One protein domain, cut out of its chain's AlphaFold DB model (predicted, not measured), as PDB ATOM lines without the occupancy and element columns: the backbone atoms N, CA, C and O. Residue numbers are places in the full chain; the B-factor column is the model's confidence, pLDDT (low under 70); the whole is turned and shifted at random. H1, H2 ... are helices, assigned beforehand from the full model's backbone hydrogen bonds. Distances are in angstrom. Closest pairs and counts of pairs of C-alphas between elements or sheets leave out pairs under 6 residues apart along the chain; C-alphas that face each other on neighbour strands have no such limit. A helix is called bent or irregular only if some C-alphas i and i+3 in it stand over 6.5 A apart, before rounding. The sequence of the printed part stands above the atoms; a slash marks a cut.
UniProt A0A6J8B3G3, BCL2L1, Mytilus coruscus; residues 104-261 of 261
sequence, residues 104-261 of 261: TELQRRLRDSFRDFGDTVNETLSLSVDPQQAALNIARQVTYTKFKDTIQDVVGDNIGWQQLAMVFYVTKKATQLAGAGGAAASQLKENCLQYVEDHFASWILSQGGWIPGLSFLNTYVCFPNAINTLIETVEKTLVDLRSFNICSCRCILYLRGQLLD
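This is residues 104 to 261 of the 261 residues of the protein "BCL2L1" of Mytilus coruscus (UniProt A0A6J8B3G3). A compact helical body is built round H4, which runs through the middle with H5 side by side with it, the hairpin of H2 and H3 crossing this pair, and H1 crossing H4 on the side away from H5. H7 packs on H1, and the long H8, bent to about a right angle, passes round the outside without touching another helix. The printed part has 158 residues with eight named helices, H1 to H8 in order, and no named strand; its class is all helix. It is compact, with a radius of gyration of the C-alphas of 15.6 A and spans of 46 by 38 by 31 A.

H1, residues 105 to 124, touches the hub H4, residues 161 to 177, with residues 114 to 118 alone, about perpendicular at 82 degrees; the closest C-alphas, of Gly 118 and Tyr 169, are 5.5 A apart. H2, residues 131 to 140, touches residues 170 to 177 of H4 at a steep tilt of 52 degrees, closest at the C-alphas of Ala 135 and Ala 174, 4.2 A. H3, residues 144 to 155, forms a helical hairpin with H2, at a shallow tilt of 7 degrees, closest at the C-alphas of Ile 138 and Phe 147, 5.6 A. H5, residues 183 to 199, forms another with H4, at 13 degrees, closest at the C-alphas of Thr 175 and Ala 185, 4.8 A. H6, residues 201 to 206, meets H5 only through their link. H7, residues 211 to 220, touches residues 109 to 117 of H1, closest at the C-alphas of Ser 113 and Leu 217, 6.1 A. H8, residues 227 to 256, was assigned as one helix by its hydrogen bonds but is bent, with C-alphas 240 and 243 7.4 A apart. Its arms, H8a to residue 240 and H8b from 243, are about perpendicular at 82 degrees; H8a is near H1 and H8b near H5. H1 to H7 have every O i to N i+4 pair within hydrogen-bond range; H8a has 4 of 10, with 4 of 11 O i to N i+3 pairs, and H8b 7 of 10.

H1 begins at C-alpha 105 (109.476, 140.124, 90.568) and is 28.1 A long. H4, 24.5 A, begins at C-alpha 161 (128.386, 143.446, 84.876), and H5 is 24.3 A. H8b, 22.1 A, ends at C-alpha 256 (108.576, 153.287, 78.926).

The printed part has no cut, and no link is long. The C-alphas farthest apart, of Gln 133 and Asp 261, are 47.0 A apart. In the printed part 53 residues are under 70 in pLDDT, among them residues 217 to 261.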
ATOM      1  N   THR A 104     108.803 144.556  92.553       76.75
ATOM      2  CA  THR A 104     108.408 143.710  91.418       76.75
ATOM      3  C   THR A 104     109.259 142.441  91.367       76.75
ATOM      4  O   THR A 104     110.386 142.413  91.867       76.75
ATOM      5  N   GLU A 105     108.751 141.393  90.719       78.25
ATOM      6  CA  GLU A 105     109.476 140.124  90.568       78.25
ATOM      7  C   GLU A 105     110.858 140.318  89.918       78.25
ATOM      8  O   GLU A 105     111.864 139.790  90.386       78.25
ATOM      9  N   LEU A 106     110.941 141.197  88.913       69.81
ATOM     10  CA  LEU A 106     112.199 141.591  88.281       69.81
ATOM     11  C   LEU A 106     113.196 142.202  89.283       69.81
ATOM     12  O   LEU A 106     114.380 141.872  89.260       69.81
ATOM     13  N   GLN A 107     112.727 143.077  90.179       69.75
ATOM     14  CA  GLN A 107     113.568 143.705  91.202       69.75
ATOM     15  C   GLN A 107     114.020 142.705  92.272       69.75
ATOM     16  O   GLN A 107     115.150 142.816  92.749       69.75
ATOM     17  N   ARG A 108     113.176 141.726  92.633       79.38
ATOM     18  CA  ARG A 108     113.542 140.626  93.543       79.38
ATOM     19  C   ARG A 108     114.662 139.786  92.929       79.38
ATOM     20  O   ARG A 108     115.749 139.734  93.500       79.38
ATOM     21  N   ARG A 109     114.467 139.274  91.707       74.50
ATOM     22  CA  ARG A 109     115.483 138.487  90.981       74.50
ATOM     23  C   ARG A 109     116.794 139.258  90.775       74.50
ATOM     24  O   ARG A 109     117.860 138.689  90.983       74.50
ATOM     25  N   LEU A 110     116.737 140.554  90.451       71.00
ATOM     26  CA  LEU A 110     117.932 141.403  90.323       71.00
ATOM     27  C   LEU A 110     118.688 141.554  91.653       71.00
ATOM     28  O   LEU A 110     119.907 141.395  91.694       71.00
ATOM     29  N   ARG A 111     117.967 141.855  92.741       78.19
ATOM     30  CA  ARG A 111     118.524 141.992  94.097       78.19
ATOM     31  C   ARG A 111     119.212 140.707  94.544       78.19
ATOM     32  O   ARG A 111     120.315 140.772  95.083       78.19
ATOM     33  N   ASP A 112     118.552 139.573  94.338       80.19
ATOM     34  CA  ASP A 112     119.025 138.274  94.809       80.19
ATOM     35  C   ASP A 112     120.236 137.821  93.976       80.19
ATOM     36  O   ASP A 112     121.275 137.488  94.535       80.19
ATOM     37  N   SER A 113     120.209 138.023  92.656       73.69
ATOM     38  CA  SER A 113     121.354 137.740  91.784       73.69
ATOM     39  C   SER A 113     122.601 138.595  92.098       73.69
ATOM     40  O   SER A 113     123.717 138.074  92.153       73.69
ATOM     41  N   PHE A 114     122.444 139.895  92.397       71.44
ATOM     42  CA  PHE A 114     123.560 140.729  92.882       71.44
ATOM     43  C   PHE A 114     124.069 140.313  94.268       71.44
ATOM     44  O   PHE A 114     125.248 140.510  94.578       71.44
ATOM     45  N   ARG A 115     123.191 139.778  95.121       78.12
ATOM     46  CA  ARG A 115     123.566 139.283  96.445       78.12
ATOM     47  C   ARG A 115     124.437 138.041  96.320       78.12
ATOM     48  O   ARG A 115     125.537 138.051  96.862       78.12
ATOM     49  N   ASP A 116     123.978 137.051  95.565       78.56
ATOM     50  CA  ASP A 116     124.676 135.779  95.384       78.56
ATOM     51  C   ASP A 116     126.028 135.981  94.683       78.56
ATOM     52  O   ASP A 116     127.028 135.375  95.071       78.56
ATOM     53  N   PHE A 117     126.110 136.910  93.721       75.62
ATOM     54  CA  PHE A 117     127.390 137.333  93.144       75.62
ATOM     55  C   PHE A 117     128.321 137.965  94.190       75.62
ATOM     56  O   PHE A 117     129.499 137.626  94.247       75.62
ATOM     57  N   GLY A 118     127.817 138.877  95.029       70.81
ATOM     58  CA  GLY A 118     128.620 139.525  96.071       70.81
ATOM     59  C   GLY A 118     129.131 138.549  97.136       70.81
ATOM     60  O   GLY A 118     130.259 138.685  97.611       70.81
ATOM     61  N   ASP A 119     128.326 137.545  97.475       76.50
ATOM     62  CA  ASP A 119     128.706 136.493  98.416       76.50
ATOM     63  C   ASP A 119     129.722 135.523  97.743       76.50
ATOM     64  O   ASP A 119     130.757 135.223  98.337       76.50
ATOM     65  N   THR A 120     129.556 135.193  96.451       77.75
ATOM     66  CA  THR A 120     130.542 134.436  95.636       77.75
ATOM     67  C   THR A 120     131.891 135.160  95.517       77.75
ATOM     68  O   THR A 120     132.950 134.544  95.658       77.75
ATOM     69  N   VAL A 121     131.885 136.478  95.281       69.50
ATOM     70  CA  VAL A 121     133.095 137.320  95.236       69.50
ATOM     71  C   VAL A 121     133.873 137.235  96.544       69.50
ATOM     72  O   VAL A 121     135.096 137.113  96.511       69.50
ATOM     73  N   ASN A 122     133.173 137.282  97.681       72.56
ATOM     74  CA  ASN A 122     133.782 137.235  99.008       72.56
ATOM     75  C   ASN A 122     134.526 135.916  99.280       72.56
ATOM     76  O   ASN A 122     135.461 135.906 100.075       72.56
ATOM     77  N   GLU A 123     134.110 134.822  98.640       75.56
ATOM     78  CA  GLU A 123     134.731 133.501  98.779       75.56
ATOM     79  C   GLU A 123     135.798 133.218  97.708       75.56
ATOM     80  O   GLU A 123     136.794 132.557  97.993       75.56
ATOM     81  N   THR A 124     135.608 133.720  96.482       66.56
ATOM     82  CA  THR A 124     136.353 133.243  95.301       66.56
ATOM     83  C   THR A 124     137.409 134.224  94.788       66.56
ATOM     84  O   THR A 124     138.422 133.801  94.230       66.56
ATOM     85  N   LEU A 125     137.194 135.538  94.925       63.28
ATOM     86  CA  LEU A 125     138.037 136.539  94.268       63.28
ATOM     87  C   LEU A 125     139.131 137.089  95.196       63.28
ATOM     88  O   LEU A 125     138.900 137.967  96.026       63.28
ATOM     89  N   SER A 126     140.369 136.644  94.965       59.03
ATOM     90  CA  SER A 126     141.576 137.319  95.462       59.03
ATOM     91  C   SER A 126     141.820 138.619  94.683       59.03
ATOM     92  O   SER A 126     142.636 138.669  93.763       59.03
ATOM     93  N   LEU A 127     141.059 139.662  95.020       65.75
ATOM     94  CA  LEU A 127     141.225 141.018  94.486       65.75
ATOM     95  C   LEU A 127     142.567 141.623  94.925       65.75
ATOM     96  O   LEU A 127     143.073 141.320  96.004       65.75
ATOM     97  N   SER A 128     143.124 142.521  94.106       64.19
ATOM     98  CA  SER A 128     144.350 143.272  94.429       64.19
ATOM     99  C   SER A 128     144.194 144.170  95.660       64.19
ATOM    100  O   SER A 128     145.159 144.400  96.388       64.19
ATOM    101  N   VAL A 129     142.977 144.664  95.889       72.81
ATOM    102  CA  VAL A 129     142.583 145.486  97.032       72.81
ATOM    103  C   VAL A 129     141.448 144.774  97.757       72.81
ATOM    104  O   VAL A 129     140.423 144.460  97.154       72.81
ATOM    105  N   ASP A 130     141.615 144.540  99.060       84.75
ATOM    106  CA  ASP A 130     140.570 143.950  99.897       84.75
ATOM    107  C   ASP A 130     139.308 144.842  99.878       84.75
ATOM    108  O   ASP A 130     139.361 146.000 100.321       84.75
ATOM    109  N   PRO A 131     138.151 144.334  99.402       82.25
ATOM    110  CA  PRO A 131     136.916 145.109  99.350       82.25
ATOM    111  C   PRO A 131     136.421 145.545 100.740       82.25
ATOM    112  O   PRO A 131     135.685 146.530 100.830       82.25
ATOM    113  N   GLN A 132     136.832 144.884 101.830       86.81
ATOM    114  CA  GLN A 132     136.550 145.341 103.196       86.81
ATOM    115  C   GLN A 132     137.367 146.590 103.550       86.81
ATOM    116  O   GLN A 132     136.816 147.557 104.081       86.81
ATOM    117  N   GLN A 133     138.656 146.622 103.200       90.81
ATOM    118  CA  GLN A 133     139.513 147.794 103.400       90.81
ATOM    119  C   GLN A 133     139.072 148.982 102.528       90.81
ATOM    120  O   GLN A 133     139.064 150.127 102.992       90.81
ATOM    121  N   ALA A 134     138.634 148.723 101.294       89.81
ATOM    122  CA  ALA A 134     138.010 149.723 100.431       89.81
ATOM    123  C   ALA A 134     136.720 150.289 101.050       89.81
ATOM    124  O   ALA A 134     136.566 151.508 101.179       89.81
ATOM    125  N   ALA A 135     135.827 149.414 101.520       90.12
ATOM    126  CA  ALA A 135     134.599 149.801 102.207       90.12
ATOM    127  C   ALA A 135     134.864 150.632 103.479       90.12
ATOM    128  O   ALA A 135     134.165 151.615 103.725       90.12
ATOM    129  N   LEU A 136     135.902 150.294 104.252       91.94
ATOM    130  CA  LEU A 136     136.343 151.051 105.429       91.94
ATOM    131  C   LEU A 136     136.838 152.458 105.057       91.94
ATOM    132  O   LEU A 136     136.484 153.437 105.717       91.94
ATOM    133  N   ASN A 137     137.644 152.572 103.997       91.94
ATOM    134  CA  ASN A 137     138.154 153.854 103.500       91.94
ATOM    135  C   ASN A 137     137.010 154.779 103.055       91.94
ATOM    136  O   ASN A 137     137.017 155.968 103.372       91.94
ATOM    137  N   ILE A 138     136.008 154.212 102.378       91.06
ATOM    138  CA  ILE A 138     134.793 154.904 101.941       91.06
ATOM    139  C   ILE A 138     133.925 155.326 103.141       91.06
ATOM    140  O   ILE A 138     133.513 156.483 103.223       91.06
ATOM    141  N   ALA A 139     133.678 154.429 104.102       89.75
ATOM    142  CA  ALA A 139     132.850 154.711 105.279       89.75
ATOM    143  C   ALA A 139     133.446 155.808 106.184       89.75
ATOM    144  O   ALA A 139     132.707 156.585 106.786       89.75
ATOM    145  N   ARG A 140     134.782 155.914 106.250       91.25
ATOM    146  CA  ARG A 140     135.493 156.972 106.994       91.25
ATOM    147  C   ARG A 140     135.374 158.361 106.362       91.25
ATOM    148  O   ARG A 140     135.496 159.352 107.075       91.25
ATOM    149  N   GLN A 141     135.194 158.448 105.044       93.38
ATOM    150  CA  GLN A 141     135.166 159.709 104.298       93.38
ATOM    151  C   GLN A 141     134.085 159.659 103.220       93.38
ATOM    152  O   GLN A 141     134.366 159.471 102.036       93.38
ATOM    153  N   VAL A 142     132.835 159.866 103.640       90.75
ATOM    154  CA  VAL A 142     131.652 159.799 102.772       90.75
ATOM    155  C   VAL A 142     131.567 161.033 101.860       90.75
ATOM    156  O   VAL A 142     130.739 161.921 102.021       90.75
ATOM    157  N   THR A 143     132.459 161.098 100.877       95.88
ATOM    158  CA  THR A 143     132.489 162.117  99.821       95.88
ATOM    159  C   THR A 143     132.472 161.434  98.460       95.88
ATOM    160  O   THR A 143     133.015 160.338  98.314       95.88
ATOM    161  N   TYR A 144     131.863 162.071  97.455       96.06
ATOM    162  CA  TYR A 144     131.765 161.473  96.123       96.06
ATOM    163  C   TYR A 144     133.141 161.211  95.499       96.06
ATOM    164  O   TYR A 144     133.366 160.128  94.972       96.06
ATOM    165  N   THR A 145     134.087 162.148  95.634       96.94
ATOM    166  CA  THR A 145     135.467 161.974  95.156       96.94
ATOM    167  C   THR A 145     136.119 160.752  95.793       96.94
ATOM    168  O   THR A 145     136.540 159.852  95.078       96.94
ATOM    169  N   LYS A 146     136.109 160.635  97.132       96.19
ATOM    170  CA  LYS A 146     136.760 159.495  97.786       96.19
ATOM    171  C   LYS A 146     136.062 158.163  97.497       96.19
ATOM    172  O   LYS A 146     136.738 157.138  97.403       96.19
ATOM    173  N   PHE A 147     134.738 158.175  97.330       95.69
ATOM    174  CA  PHE A 147     133.977 157.025  96.846       95.69
ATOM    175  C   PHE A 147     134.454 156.613  95.447       95.69
ATOM    176  O   PHE A 147     134.904 155.485  95.275       95.69
ATOM    177  N   LYS A 148     134.435 157.545  94.485       96.56
ATOM    178  CA  LYS A 148     134.874 157.336  93.102       96.56
ATOM    179  C   LYS A 148     136.298 156.783  93.033       96.56
ATOM    180  O   LYS A 148     136.478 155.708  92.472       96.56
ATOM    181  N   ASP A 149     137.266 157.457  93.653       95.88
ATOM    182  CA  ASP A 149     138.677 157.055  93.618       95.88
ATOM    183  C   ASP A 149     138.864 155.626  94.155       95.88
ATOM    184  O   ASP A 149     139.580 154.820  93.572       95.88
ATOM    185  N   THR A 150     138.187 155.294  95.260       95.25
ATOM    186  CA  THR A 150     138.315 153.977  95.904       95.25
ATOM    187  C   THR A 150     137.604 152.876  95.113       95.25
ATOM    188  O   THR A 150     138.068 151.741  95.098       95.25
ATOM    189  N   ILE A 151     136.493 153.182  94.436       94.44
ATOM    190  CA  ILE A 151     135.838 152.221  93.542       94.44
ATOM    191  C   ILE A 151     136.682 151.994  92.282       94.44
ATOM    192  O   ILE A 151     136.855 150.844  91.898       94.44
ATOM    193  N   GLN A 152     137.262 153.037  91.678       94.69
ATOM    194  CA  GLN A 152     138.159 152.882  90.523       94.69
ATOM    195  C   GLN A 152     139.416 152.064  90.869       94.69
ATOM    196  O   GLN A 152     139.824 151.228  90.072       94.69
ATOM    197  N   ASP A 153     139.979 152.225  92.071       93.25
ATOM    198  CA  ASP A 153     141.120 151.432  92.569       93.25
ATOM    199  C   ASP A 153     140.789 149.928  92.732       93.25
ATOM    200  O   ASP A 153     141.591 149.064  92.387       93.25
ATOM    201  N   VAL A 154     139.576 149.594  93.197       90.62
ATOM    202  CA  VAL A 154     139.119 148.198  93.377       90.62
ATOM    203  C   VAL A 154     138.666 147.542  92.069       90.62
ATOM    204  O   VAL A 154     138.844 146.339  91.880       90.62
ATOM    205  N   VAL A 155     138.008 148.305  91.197       89.69
ATOM    206  CA  VAL A 155     137.283 147.796  90.020       89.69
ATOM    207  C   VAL A 155     138.108 147.919  88.730       89.69
ATOM    208  O   VAL A 155     137.915 147.140  87.792       89.69
ATOM    209  N   GLY A 156     139.052 148.863  88.693       90.56
ATOM    210  CA  GLY A 156     139.779 149.274  87.495       90.56
ATOM    211  C   GLY A 156     138.922 150.099  86.527       90.56
ATOM    212  O   GLY A 156     137.757 150.397  86.784       90.56
ATOM    213  N   ASP A 157     139.504 150.431  85.373       91.56
ATOM    214  CA  ASP A 157     138.847 151.216  84.311       91.56
ATOM    215  C   ASP A 157     137.903 150.388  83.411       91.56
ATOM    216  O   ASP A 157     137.313 150.909  82.464       91.56
ATOM    217  N   ASN A 158     137.754 149.086  83.678       91.25
ATOM    218  CA  ASN A 158     136.888 148.209  82.893       91.25
ATOM    219  C   ASN A 158     135.411 148.414  83.267       91.25
ATOM    220  O   ASN A 158     135.056 148.459  84.442       91.25
ATOM    221  N   ILE A 159     134.530 148.456  82.266       93.25
ATOM    222  CA  ILE A 159     133.079 148.560  82.463       93.25
ATOM    223  C   ILE A 159     132.438 147.223  82.079       93.25
ATOM    224  O   ILE A 159     132.608 146.742  80.960       93.25
ATOM    225  N   GLY A 160     131.708 146.616  83.016       92.62
ATOM    226  CA  GLY A 160     131.078 145.307  82.848       92.62
ATOM    227  C   GLY A 160     130.143 144.946  84.006       92.62
ATOM    228  O   GLY A 160     130.119 145.620  85.039       92.62
ATOM    229  N   TRP A 161     129.365 143.868  83.859       88.56
ATOM    230  CA  TRP A 161     128.386 143.446  84.876       88.56
ATOM    231  C   TRP A 161     129.048 143.018  86.193       88.56
ATOM    232  O   TRP A 161     128.540 143.342  87.265       88.56
ATOM    233  N   GLN A 162     130.213 142.362  86.122       87.44
ATOM    234  CA  GLN A 162     131.018 141.997  87.297       87.44
ATOM    235  C   GLN A 162     131.500 143.245  88.048       87.44
ATOM    236  O   GLN A 162     131.409 143.322  89.272       87.44
ATOM    237  N   GLN A 163     131.962 144.252  87.306       91.25
ATOM    238  CA  GLN A 163     132.427 145.527  87.834       91.25
ATOM    239  C   GLN A 163     131.285 146.302  88.499       91.25
ATOM    240  O   GLN A 163     131.438 146.759  89.627       91.25
ATOM    241  N   LEU A 164     130.109 146.364  87.867       91.31
ATOM    242  CA  LEU A 164     128.911 146.964  88.459       91.31
ATOM    243  C   LEU A 164     128.497 146.261  89.765       91.31
ATOM    244  O   LEU A 164     128.201 146.919  90.763       91.31
ATOM    245  N   ALA A 165     128.523 144.928  89.782       87.31
ATOM    246  CA  ALA A 165     128.227 144.142  90.975       87.31
ATOM    247  C   ALA A 165     129.255 144.378  92.102       87.31
ATOM    248  O   ALA A 165     128.869 144.498  93.267       87.31
ATOM    249  N   MET A 166     130.540 144.555  91.765       88.19
ATOM    250  CA  MET A 166     131.580 144.982  92.709       88.19
ATOM    251  C   MET A 166     131.290 146.355  93.333       88.19
ATOM    252  O   MET A 166     131.442 146.500  94.549       88.19
ATOM    253  N   VAL A 167     130.811 147.342  92.558       91.75
ATOM    254  CA  VAL A 167     130.399 148.652  93.107       91.75
ATOM    255  C   VAL A 167     129.312 148.476  94.168       91.75
ATOM    256  O   VAL A 167     129.422 149.025  95.270       91.75
ATOM    257  N   PHE A 168     128.277 147.686  93.869       90.00
ATOM    258  CA  PHE A 168     127.192 147.422  94.814       90.00
ATOM    259  C   PHE A 168     127.668 146.651  96.051       90.00
ATOM    260  O   PHE A 168     127.258 146.986  97.165       90.00
ATOM    261  N   TYR A 169     128.570 145.680  95.893       87.81
ATOM    262  CA  TYR A 169     129.142 144.919  97.003       87.81
ATOM    263  C   TYR A 169     129.950 145.802  97.968       87.81
ATOM    264  O   TYR A 169     129.670 145.825  99.172       87.81
ATOM    265  N   VAL A 170     130.894 146.595  97.449       90.56
ATOM    266  CA  VAL A 170     131.699 147.526  98.261       90.56
ATOM    267  C   VAL A 170     130.801 148.576  98.922       90.56
ATOM    268  O   VAL A 170     130.957 148.860 100.109       90.56
ATOM    269  N   THR A 171     129.794 149.090  98.208       91.75
ATOM    270  CA  THR A 171     128.811 150.035  98.768       91.75
ATOM    271  C   THR A 171     127.992 149.414  99.898       91.75
ATOM    272  O   THR A 171     127.814 150.051 100.938       91.75
ATOM    273  N   LYS A 172     127.517 148.168  99.748       88.62
ATOM    274  CA  LYS A 172     126.793 147.416 100.789       88.62
ATOM    275  C   LYS A 172     127.651 147.286 102.050       88.62
ATOM    276  O   LYS A 172     127.182 147.634 103.133       88.62
ATOM    277  N   LYS A 173     128.919 146.883 101.914       88.69
ATOM    278  CA  LYS A 173     129.868 146.782 103.039       88.69
ATOM    279  C   LYS A 173     130.154 148.146 103.677       88.69
ATOM    280  O   LYS A 173     130.094 148.262 104.897       88.69
ATOM    281  N   ALA A 174     130.381 149.195 102.885       91.31
ATOM    282  CA  ALA A 174     130.613 150.547 103.399       91.31
ATOM    283  C   ALA A 174     129.391 151.083 104.165       91.31
ATOM    284  O   ALA A 174     129.535 151.693 105.219       91.31
ATOM    285  N   THR A 175     128.184 150.794 103.670       88.44
ATOM    286  CA  THR A 175     126.908 151.154 104.308       88.44
ATOM    287  C   THR A 175     126.720 150.418 105.638       88.44
ATOM    288  O   THR A 175     126.289 151.027 106.611       88.44
ATOM    289  N   GLN A 176     127.087 149.131 105.709       88.88
ATOM    290  CA  GLN A 176     127.083 148.357 106.958       88.88
ATOM    291  C   GLN A 176     128.082 148.925 107.981       88.88
ATOM    292  O   GLN A 176     127.722 149.113 109.140       88.88
ATOM    293  N   LEU A 177     129.305 149.265 107.551       90.62
ATOM    294  CA  LEU A 177     130.342 149.863 108.405       90.62
ATOM    295  C   LEU A 177     129.992 151.284 108.883       90.62
ATOM    296  O   LEU A 177     130.352 151.660 109.994       90.62
ATOM    297  N   ALA A 178     129.281 152.066 108.067       89.50
ATOM    298  CA  ALA A 178     128.809 153.409 108.410       89.50
ATOM    299  C   ALA A 178     127.586 153.423 109.354       89.50
ATOM    300  O   ALA A 178     127.152 154.499 109.771       89.50
ATOM    301  N   GLY A 179     127.031 152.248 109.676       88.50
ATOM    302  CA  GLY A 179     125.787 152.085 110.422       88.50
ATOM    303  C   GLY A 179     124.555 152.206 109.521       88.50
ATOM    304  O   GLY A 179     124.316 153.243 108.897       88.50
ATOM    305  N   ALA A 180     123.742 151.146 109.482       82.94
ATOM    306  CA  ALA A 180     122.443 151.163 108.812       82.94
ATOM    307  C   ALA A 180     121.566 152.313 109.363       82.94
ATOM    308  O   ALA A 180     121.654 152.659 110.542       82.94
ATOM    309  N   GLY A 181     120.799 152.976 108.495       78.12
ATOM    310  CA  GLY A 181     119.917 154.090 108.862       78.12
ATOM    311  C   GLY A 181     120.608 155.440 109.036       78.12
ATOM    312  O   GLY A 181     119.940 156.472 109.092       78.12
ATOM    313  N   GLY A 182     121.942 155.475 109.083       86.56
ATOM    314  CA  GLY A 182     122.700 156.705 109.280       86.56
ATOM    315  C   GLY A 182     122.610 157.698 108.111       86.56
ATOM    316  O   GLY A 182     122.411 157.339 106.945       86.56
ATOM    317  N   ALA A 183     122.871 158.975 108.406       89.88
ATOM    318  CA  ALA A 183     123.082 159.997 107.375       89.88
ATOM    319  C   ALA A 183     124.252 159.622 106.442       89.88
ATOM    320  O   ALA A 183     124.144 159.765 105.226       89.88
ATOM    321  N   ALA A 184     125.323 159.047 107.003       89.25
ATOM    322  CA  ALA A 184     126.457 158.496 106.261       89.25
ATOM    323  C   ALA A 184     126.030 157.370 105.299       89.25
ATOM    324  O   ALA A 184     126.320 157.438 104.108       89.25
ATOM    325  N   ALA A 185     125.263 156.383 105.777       88.75
ATOM    326  CA  ALA A 185     124.687 155.323 104.944       88.75
ATOM    327  C   ALA A 185     123.793 155.871 103.815       88.75
ATOM    328  O   ALA A 185     123.827 155.372 102.691       88.75
ATOM    329  N   SER A 186     123.022 156.925 104.083       87.56
ATOM    330  CA  SER A 186     122.186 157.586 103.071       87.56
ATOM    331  C   SER A 186     123.022 158.301 102.004       87.56
ATOM    332  O   SER A 186     122.749 158.170 100.812       87.56
ATOM    333  N   GLN A 187     124.084 158.997 102.410       91.31
ATOM    334  CA  GLN A 187     124.996 159.680 101.495       91.31
ATOM    335  C   GLN A 187     125.861 158.692 100.686       91.31
ATOM    336  O   GLN A 187     126.157 158.955  99.523       91.31
ATOM    337  N   LEU A 188     126.199 157.520 101.237       90.62
ATOM    338  CA  LEU A 188     126.823 156.424 100.484       90.62
ATOM    339  C   LEU A 188     125.909 155.883  99.377       90.62
ATOM    340  O   LEU A 188     126.382 155.656  98.263       90.62
ATOM    341  N   LYS A 189     124.604 155.740  99.648       90.56
ATOM    342  CA  LYS A 189     123.603 155.381  98.628       90.56
ATOM    343  C   LYS A 189     123.525 156.452  97.524       90.56
ATOM    344  O   LYS A 189     123.521 156.087  96.351       90.56
ATOM    345  N   GLU A 190     123.524 157.750  97.868       91.06
ATOM    346  CA  GLU A 190     123.563 158.842  96.870       91.06
ATOM    347  C   GLU A 190     124.873 158.830  96.043       91.06
ATOM    348  O   GLU A 190     124.807 158.917  94.818       91.06
ATOM    349  N   ASN A 191     126.043 158.641  96.669       93.75
ATOM    350  CA  ASN A 191     127.338 158.558  95.971       93.75
ATOM    351  C   ASN A 191     127.406 157.359  95.005       93.75
ATOM    352  O   ASN A 191     127.876 157.502  93.878       93.75
ATOM    353  N   CYS A 192     126.924 156.185  95.428       94.81
ATOM    354  CA  CYS A 192     126.873 154.987  94.586       94.81
ATOM    355  C   CYS A 192     125.946 155.174  93.384       94.81
ATOM    356  O   CYS A 192     126.307 154.787  92.275       94.81
ATOM    357  N   LEU A 193     124.770 155.778  93.586       91.12
ATOM    358  CA  LEU A 193     123.850 156.082  92.493       91.12
ATOM    359  C   LEU A 193     124.507 157.020  91.476       91.12
ATOM    360  O   LEU A 193     124.491 156.719  90.286       91.12
ATOM    361  N   GLN A 194     125.130 158.106  91.947       93.12
ATOM    362  CA  GLN A 194     125.818 159.058  91.078       93.12
ATOM    363  C   GLN A 194     126.972 158.396  90.306       93.12
ATOM    364  O   GLN A 194     127.156 158.677  89.129       93.12
ATOM    365  N   TYR A 195     127.716 157.475  90.925       95.00
ATOM    366  CA  TYR A 195     128.788 156.744  90.241       95.00
ATOM    367  C   TYR A 195     128.257 155.823  89.131       95.00
ATOM    368  O   TYR A 195     128.821 155.778  88.039       95.00
ATOM    369  N   VAL A 196     127.154 155.110  89.382       93.31
ATOM    370  CA  VAL A 196     126.489 154.272  88.369       93.31
ATOM    371  C   VAL A 196     125.910 155.134  87.239       93.31
ATOM    372  O   VAL A 196     126.001 154.747  86.075       93.31
ATOM    373  N   GLU A 197     125.377 156.315  87.553       92.44
ATOM    374  CA  GLU A 197     124.903 157.300  86.571       92.44
ATOM    375  C   GLU A 197     126.051 157.828  85.688       92.44
ATOM    376  O   GLU A 197     125.952 157.765  84.463       92.44
ATOM    377  N   ASP A 198     127.155 158.270  86.300       94.62
ATOM    378  CA  ASP A 198     128.310 158.862  85.612       94.62
ATOM    379  C   ASP A 198     129.084 157.848  84.741       94.62
ATOM    380  O   ASP A 198     129.599 158.224  83.688       94.62
ATOM    381  N   HIS A 199     129.198 156.581  85.173       94.81
ATOM    382  CA  HIS A 199     130.090 155.589  84.539       94.81
ATOM    383  C   HIS A 199     129.383 154.418  83.851       94.81
ATOM    384  O   HIS A 199     129.888 153.914  82.852       94.81
ATOM    385  N   PHE A 200     128.226 153.968  84.346       93.25
ATOM    386  CA  PHE A 200     127.572 152.750  83.846       93.25
ATOM    387  C   PHE A 200     126.308 153.020  83.026       93.25
ATOM    388  O   PHE A 200     125.965 152.184  82.196       93.25
ATOM    389  N   ALA A 201     125.621 154.156  83.189       89.69
ATOM    390  CA  ALA A 201     124.320 154.387  82.549       89.69
ATOM    391  C   ALA A 201     124.352 154.256  81.015       89.69
ATOM    392  O   ALA A 201     123.544 153.524  80.444       89.69
ATOM    393  N   SER A 202     125.303 154.908  80.336       93.44
ATOM    394  CA  SER A 202     125.432 154.809  78.871       93.44
ATOM    395  C   SER A 202     125.811 153.404  78.399       93.44
ATOM    396  O   SER A 202     125.364 152.984  77.334       93.44
ATOM    397  N   TRP A 203     126.596 152.666  79.188       94.94
ATOM    398  CA  TRP A 203     126.975 151.290  78.875       94.94
ATOM    399  C   TRP A 203     125.809 150.315  79.088       94.94
ATOM    400  O   TRP A 203     125.517 149.528  78.199       94.94
ATOM    401  N   ILE A 204     125.067 150.421  80.195       90.25
ATOM    402  CA  ILE A 204     123.854 149.620  80.445       90.25
ATOM    403  C   ILE A 204     122.850 149.810  79.300       90.25
ATOM    404  O   ILE A 204     122.302 148.834  78.797       90.25
ATOM    405  N   LEU A 205     122.644 151.049  78.839       89.88
ATOM    406  CA  LEU A 205     121.788 151.318  77.680       89.88
ATOM    407  C   LEU A 205     122.331 150.672  76.392       89.88
ATOM    408  O   LEU A 205     121.549 150.083  75.652       89.88
ATOM    409  N   SER A 206     123.648 150.699  76.144       93.62
ATOM    410  CA  SER A 206     124.237 150.028  74.970       93.62
ATOM    411  C   SER A 206     124.206 148.497  75.043       93.62
ATOM    412  O   SER A 206     124.303 147.848  74.006       93.62
ATOM    413  N   GLN A 207     124.026 147.915  76.235       91.38
ATOM    414  CA  GLN A 207     123.767 146.482  76.423       91.38
ATOM    415  C   GLN A 207     122.278 146.104  76.277       91.38
ATOM    416  O   GLN A 207     121.923 144.974  76.587       91.38
ATOM    417  N   GLY A 208     121.383 147.012  75.865       89.50
ATOM    418  CA  GLY A 208     119.938 146.732  75.833       89.50
ATOM    419  C   GLY A 208     119.269 146.785  77.215       89.50
ATOM    420  O   GLY A 208     118.232 146.167  77.447       89.50
ATOM    421  N   GLY A 209     119.857 147.521  78.161       89.12
ATOM    422  CA  GLY A 209     119.320 147.719  79.503       89.12
ATOM    423  C   GLY A 209     119.719 146.621  80.495       89.12
ATOM    424  O   GLY A 209     120.810 146.063  80.451       89.12
ATOM    425  N   TRP A 210     118.833 146.346  81.455       82.88
ATOM    426  CA  TRP A 210     119.121 145.463  82.595       82.88
ATOM    427  C   TRP A 210     118.895 143.969  82.315       82.88
ATOM    428  O   TRP A 210     119.353 143.135  83.095       82.88
ATOM    429  N   ILE A 211     118.203 143.619  81.223       81.75
ATOM    430  CA  ILE A 211     117.805 142.232  80.932       81.75
ATOM    431  C   ILE A 211     119.034 141.333  80.683       81.75
ATOM    432  O   ILE A 211     119.150 140.317  81.370       81.75
ATOM    433  N   PRO A 212     120.023 141.695  79.837       82.12
ATOM    434  CA  PRO A 212     121.206 140.847  79.657       82.12
ATOM    435  C   PRO A 212     122.096 140.752  80.901       82.12
ATOM    436  O   PRO A 212     122.775 139.745  81.087       82.12
ATOM    437  N   GLY A 213     122.059 141.752  81.790       74.88
ATOM    438  CA  GLY A 213     122.747 141.703  83.083       74.88
ATOM    439  C   GLY A 213     122.174 140.652  84.032       74.88
ATOM    440  O   GLY A 213     122.934 139.969  84.717       74.88
ATOM    441  N   LEU A 214     120.851 140.461  84.027       74.06
ATOM    442  CA  LEU A 214     120.191 139.378  84.764       74.06
ATOM    443  C   LEU A 214     120.601 138.006  84.233       74.06
ATOM    444  O   LEU A 214     120.977 137.138  85.019       74.06
ATOM    445  N   SER A 215     120.578 137.826  82.910       77.19
ATOM    446  CA  SER A 215     121.023 136.584  82.272       77.19
ATOM    447  C   SER A 215     122.487 136.288  82.596       77.19
ATOM    448  O   SER A 215     122.802 135.177  83.007       77.19
ATOM    449  N   PHE A 216     123.362 137.296  82.507       77.06
ATOM    450  CA  PHE A 216     124.774 137.177  82.864       77.06
ATOM    451  C   PHE A 216     124.959 136.718  84.316       77.06
ATOM    452  O   PHE A 216     125.588 135.692  84.556       77.06
ATOM    453  N   LEU A 217     124.403 137.440  85.294       69.94
ATOM    454  CA  LEU A 217     124.612 137.111  86.708       69.94
ATOM    455  C   LEU A 217     124.022 135.733  87.063       69.94
ATOM    456  O   LEU A 217     124.663 134.963  87.776       69.94
ATOM    457  N   ASN A 218     122.873 135.365  86.488       67.56
ATOM    458  CA  ASN A 218     122.273 134.036  86.646       67.56
ATOM    459  C   ASN A 218     123.131 132.903  86.042       67.56
ATOM    460  O   ASN A 218     123.099 131.785  86.544       67.56
ATOM    461  N   THR A 219     123.926 133.167  84.998       68.56
ATOM    462  CA  THR A 219     124.880 132.188  84.435       68.56
ATOM    463  C   THR A 219     126.124 131.992  85.308       68.56
ATOM    464  O   THR A 219     126.709 130.913  85.289       68.56
ATOM    465  N   TYR A 220     126.543 133.002  86.080       54.25
ATOM    466  CA  TYR A 220     127.722 132.898  86.955       54.25
ATOM    467  C   TYR A 220     127.401 132.313  88.345       54.25
ATOM    468  O   TYR A 220     128.293 131.767  88.993       54.25
ATOM    469  N   VAL A 221     126.144 132.371  88.800       52.03
ATOM    470  CA  VAL A 221     125.696 131.804  90.087       52.03
ATOM    471  C   VAL A 221     125.219 130.352  89.901       52.03
ATOM    472  O   VAL A 221     124.031 130.046  89.898       52.03
ATOM    473  N   CYS A 222     126.163 129.419  89.752       36.34
ATOM    474  CA  CYS A 222     125.882 127.982  89.579       36.34
ATOM    475  C   CYS A 222     125.896 127.158  90.891       36.34
ATOM    476  O   CYS A 222     126.440 126.055  90.913       36.34
ATOM    477  N   PHE A 223     125.286 127.645  91.983       34.69
ATOM    478  CA  PHE A 223     125.196 126.897  93.256       34.69
ATOM    479  C   PHE A 223     123.792 126.939  93.905       34.69
ATOM    480  O   PHE A 223     123.407 127.969  94.450       34.69
ATOM    481  N   PRO A 224     123.027 125.821  93.937       34.34
ATOM    482  CA  PRO A 224     121.615 125.839  94.368       34.34
ATOM    483  C   PRO A 224     121.308 125.970  95.877       34.34
ATOM    484  O   PRO A 224     120.137 126.037  96.237       34.34
ATOM    485  N   ASN A 225     122.299 125.934  96.780       32.25
ATOM    486  CA  ASN A 225     122.070 125.499  98.176       32.25
ATOM    487  C   ASN A 225     122.246 126.560  99.290       32.25
ATOM    488  O   ASN A 225     122.177 126.202 100.465       32.25
ATOM    489  N   ALA A 226     122.441 127.847  98.980       31.92
ATOM    490  CA  ALA A 226     122.692 128.887  99.999       31.92
ATOM    491  C   ALA A 226     121.433 129.632 100.516       31.92
ATOM    492  O   ALA A 226     121.512 130.419 101.461       31.92
ATOM    493  N   ILE A 227     120.260 129.391  99.921       34.28
ATOM    494  CA  ILE A 227     119.077 130.267 100.035       34.28
ATOM    495  C   ILE A 227     118.531 130.403 101.474       34.28
ATOM    496  O   ILE A 227     118.195 131.508 101.899       34.28
ATOM    497  N   ASN A 228     118.480 129.321 102.259       30.34
ATOM    498  CA  ASN A 228     117.768 129.334 103.547       30.34
ATOM    499  C   ASN A 228     118.474 130.156 104.645       30.34
ATOM    500  O   ASN A 228     117.814 130.889 105.379       30.34
ATOM    501  N   THR A 229     119.806 130.117 104.725       33.34
ATOM    502  CA  THR A 229     120.584 130.904 105.710       33.34
ATOM    503  C   THR A 229     120.653 132.392 105.330       33.34
ATOM    504  O   THR A 229     120.835 133.276 106.173       33.34
ATOM    505  N   LEU A 230     120.466 132.694 104.041       31.12
ATOM    506  CA  LEU A 230     120.397 134.051 103.512       31.12
ATOM    507  C   LEU A 230     119.101 134.779 103.925       31.12
ATOM    508  O   LEU A 230     119.129 136.006 104.069       31.12
ATOM    509  N   ILE A 231     117.982 134.079 104.135       35.72
ATOM    510  CA  ILE A 231     116.682 134.703 104.453       35.72
ATOM    511  C   ILE A 231     116.725 135.414 105.819       35.72
ATOM    512  O   ILE A 231     116.523 136.631 105.875       35.72
ATOM    513  N   GLU A 232     117.127 134.723 106.892       32.69
ATOM    514  CA  GLU A 232     117.173 135.284 108.260       32.69
ATOM    515  C   GLU A 232     118.099 136.508 108.400       32.69
ATOM    516  O   GLU A 232     117.855 137.416 109.201       32.69
ATOM    517  N   THR A 233     119.173 136.562 107.607       34.00
ATOM    518  CA  THR A 233     120.152 137.661 107.669       34.00
ATOM    519  C   THR A 233     119.669 138.913 106.921       34.00
ATOM    520  O   THR A 233     120.070 140.035 107.247       34.00
ATOM    521  N   VAL A 234     118.795 138.761 105.919       33.50
ATOM    522  CA  VAL A 234     118.338 139.889 105.091       33.50
ATOM    523  C   VAL A 234     117.100 140.589 105.646       33.50
ATOM    524  O   VAL A 234     117.016 141.808 105.493       33.50
ATOM    525  N   GLU A 235     116.221 139.894 106.380       37.47
ATOM    526  CA  GLU A 235     115.094 140.529 107.091       37.47
ATOM    527  C   GLU A 235     115.573 141.662 108.020       37.47
ATOM    528  O   GLU A 235     115.025 142.763 108.001       37.47
ATOM    529  N   LYS A 236     116.680 141.453 108.750       33.34
ATOM    530  CA  LYS A 236     117.281 142.479 109.628       33.34
ATOM    531  C   LYS A 236     117.950 143.647 108.892       33.34
ATOM    532  O   LYS A 236     118.245 144.653 109.528       33.34
ATOM    533  N   THR A 237     118.201 143.532 107.585       36.28
ATOM    534  CA  THR A 237     118.969 144.532 106.815       36.28
ATOM    535  C   THR A 237     118.112 145.280 105.776       36.28
ATOM    536  O   THR A 237     118.463 146.392 105.383       36.28
ATOM    537  N   LEU A 238     116.979 144.718 105.328       34.72
ATOM    538  CA  LEU A 238     116.136 145.316 104.278       34.72
ATOM    539  C   LEU A 238     115.183 146.426 104.747       34.72
ATOM    540  O   LEU A 238     114.774 147.239 103.914       34.72
ATOM    541  N   VAL A 239     114.876 146.525 106.046       40.41
ATOM    542  CA  VAL A 239     114.055 147.625 106.607       40.41
ATOM    543  C   VAL A 239     114.629 149.005 106.226       40.41
ATOM    544  O   VAL A 239     113.890 149.956 105.981       40.41
ATOM    545  N   ASP A 240     115.951 149.078 106.060       39.62
ATOM    546  CA  ASP A 240     116.730 150.284 105.773       39.62
ATOM    547  C   ASP A 240     116.870 150.645 104.275       39.62
ATOM    548  O   ASP A 240     117.481 151.652 103.895       39.62
ATOM    549  N   LEU A 241     116.341 149.809 103.376       37.22
ATOM    550  CA  LEU A 241     116.465 149.988 101.923       37.22
ATOM    551  C   LEU A 241     115.176 150.467 101.239       37.22
ATOM    552  O   LEU A 241     115.199 150.712 100.032       37.22
ATOM    553  N   ARG A 242     114.094 150.735 101.994       41.22
ATOM    554  CA  ARG A 242     112.838 151.317 101.461       41.22
ATOM    555  C   ARG A 242     113.071 152.622 100.655       41.22
ATOM    556  O   ARG A 242     112.340 152.887  99.706       41.22
ATOM    557  N   SER A 243     114.132 153.389 100.936       41.41
ATOM    558  CA  SER A 243     114.510 154.605 100.181       41.41
ATOM    559  C   SER A 243     115.071 154.360  98.768       41.41
ATOM    560  O   SER A 243     115.126 155.296  97.971       41.41
ATOM    561  N   PHE A 244     115.502 153.138  98.432       39.91
ATOM    562  CA  PHE A 244     116.133 152.830  97.137       39.91
ATOM    563  C   PHE A 244     115.115 152.757  95.978       39.91
ATOM    564  O   PHE A 244     115.463 152.952  94.812       39.91
ATOM    565  N   ASN A 245     113.833 152.541  96.301       37.41
ATOM    566  CA  ASN A 245     112.767 152.279  95.329       37.41
ATOM    567  C   ASN A 245     112.495 153.472  94.378       37.41
ATOM    568  O   ASN A 245     112.086 153.295  93.234       37.41
ATOM    569  N   ILE A 246     112.812 154.703  94.800       36.72
ATOM    570  CA  ILE A 246     112.556 155.932  94.020       36.72
ATOM    571  C   ILE A 246     113.487 156.068  92.794       36.72
ATOM    572  O   ILE A 246     113.127 156.738  91.823       36.72
ATOM    573  N   CYS A 247     114.668 155.436  92.800       35.84
ATOM    574  CA  CYS A 247     115.622 155.550  91.687       35.84
ATOM    575  C   CYS A 247     115.447 154.448  90.633       35.84
ATOM    576  O   CYS A 247     115.477 154.749  89.440       35.84
ATOM    577  N   SER A 248     115.154 153.207  91.045       36.31
ATOM    578  CA  SER A 248     114.859 152.106  90.109       36.31
ATOM    579  C   SER A 248     113.635 152.421  89.235       36.31
ATOM    580  O   SER A 248     113.717 152.349  88.008       36.31
ATOM    581  N   CYS A 249     112.542 152.903  89.838       30.98
ATOM    582  CA  CYS A 249     111.330 153.270  89.103       30.98
ATOM    583  C   CYS A 249     111.546 154.401  88.077       30.98
ATOM    584  O   CYS A 249     110.824 154.466  87.088       30.98
ATOM    585  N   ARG A 250     112.554 155.270  88.246       37.97
ATOM    586  CA  ARG A 250     112.846 156.350  87.283       37.97
ATOM    587  C   ARG A 250     113.620 155.892  86.050       37.97
ATOM    588  O   ARG A 250     113.334 156.393  84.966       37.97
ATOM    589  N   CYS A 251     114.514 154.913  86.173       35.88
ATOM    590  CA  CYS A 251     115.097 154.253  85.000       35.88
ATOM    591  C   CYS A 251     114.051 153.416  84.243       35.88
ATOM    592  O   CYS A 251     114.056 153.393  83.017       35.88
ATOM    593  N   ILE A 252     113.109 152.790  84.959       36.22
ATOM    594  CA  ILE A 252     112.007 152.021  84.352       36.22
ATOM    595  C   ILE A 252     111.021 152.944  83.609       36.22
ATOM    596  O   ILE A 252     110.625 152.642  82.485       36.22
ATOM    597  N   LEU A 253     110.678 154.111  84.170       36.84
ATOM    598  CA  LEU A 253     109.856 155.113  83.475       36.84
ATOM    599  C   LEU A 253     110.551 155.723  82.243       36.84
ATOM    600  O   LEU A 253     109.861 156.127  81.313       36.84
ATOM    601  N   TYR A 254     111.887 155.762  82.208       38.78
ATOM    602  CA  TYR A 254     112.639 156.182  81.019       38.78
ATOM    603  C   TYR A 254     112.554 155.143  79.886       38.78
ATOM    604  O   TYR A 254     112.346 155.522  78.738       38.78
ATOM    605  N   LEU A 255     112.611 153.843  80.205       34.34
ATOM    606  CA  LEU A 255     112.405 152.767  79.222       34.34
ATOM    607  C   LEU A 255     110.990 152.791  78.620       34.34
ATOM    608  O   LEU A 255     110.839 152.621  77.414       34.34
ATOM    609  N   ARG A 256     109.958 153.103  79.421       30.86
ATOM    610  CA  ARG A 256     108.576 153.287  78.926       30.86
ATOM    611  C   ARG A 256     108.444 154.440  77.916       30.86
ATOM    612  O   ARG A 256     107.513 154.430  77.123       30.86
ATOM    613  N   GLY A 257     109.356 155.414  77.938       34.81
ATOM    614  CA  GLY A 257     109.372 156.546  77.008       34.81
ATOM    615  C   GLY A 257     110.046 156.277  75.658       34.81
ATOM    616  O   GLY A 257     109.910 157.110  74.778       34.81
ATOM    617  N   GLN A 258     110.763 155.159  75.484       35.53
ATOM    618  CA  GLN A 258     111.360 154.751  74.194       35.53
ATOM    619  C   GLN A 258     110.644 153.552  73.545       35.53
ATOM    620  O   GLN A 258     111.097 153.037  72.532       35.53
ATOM    621  N   LEU A 259     109.553 153.085  74.156       28.56
ATOM    622  CA  LEU A 259     108.717 151.968  73.694       28.56
ATOM    623  C   LEU A 259     107.330 152.442  73.215       28.56
ATOM    624  O   LEU A 259     106.437 151.628  73.003       28.56
ATOM    625  N   LEU A 260     107.132 153.763  73.124       31.20
ATOM    626  CA  LEU A 260     105.871 154.430  72.771       31.20
ATOM    627  C   LEU A 260     106.058 155.557  71.728       31.20
ATOM    628  O   LEU A 260     105.102 156.285  71.468       31.20
ATOM    629  N   ASP A 261     107.261 155.670  71.155       30.61
ATOM    630  CA  ASP A 261     107.650 156.476  69.984       30.61
ATOM    631  C   ASP A 261     108.354 155.537  68.980       30.61
ATOM    632  O   ASP A 261     108.195 155.750  67.758       30.61
TER     633      ASP A 261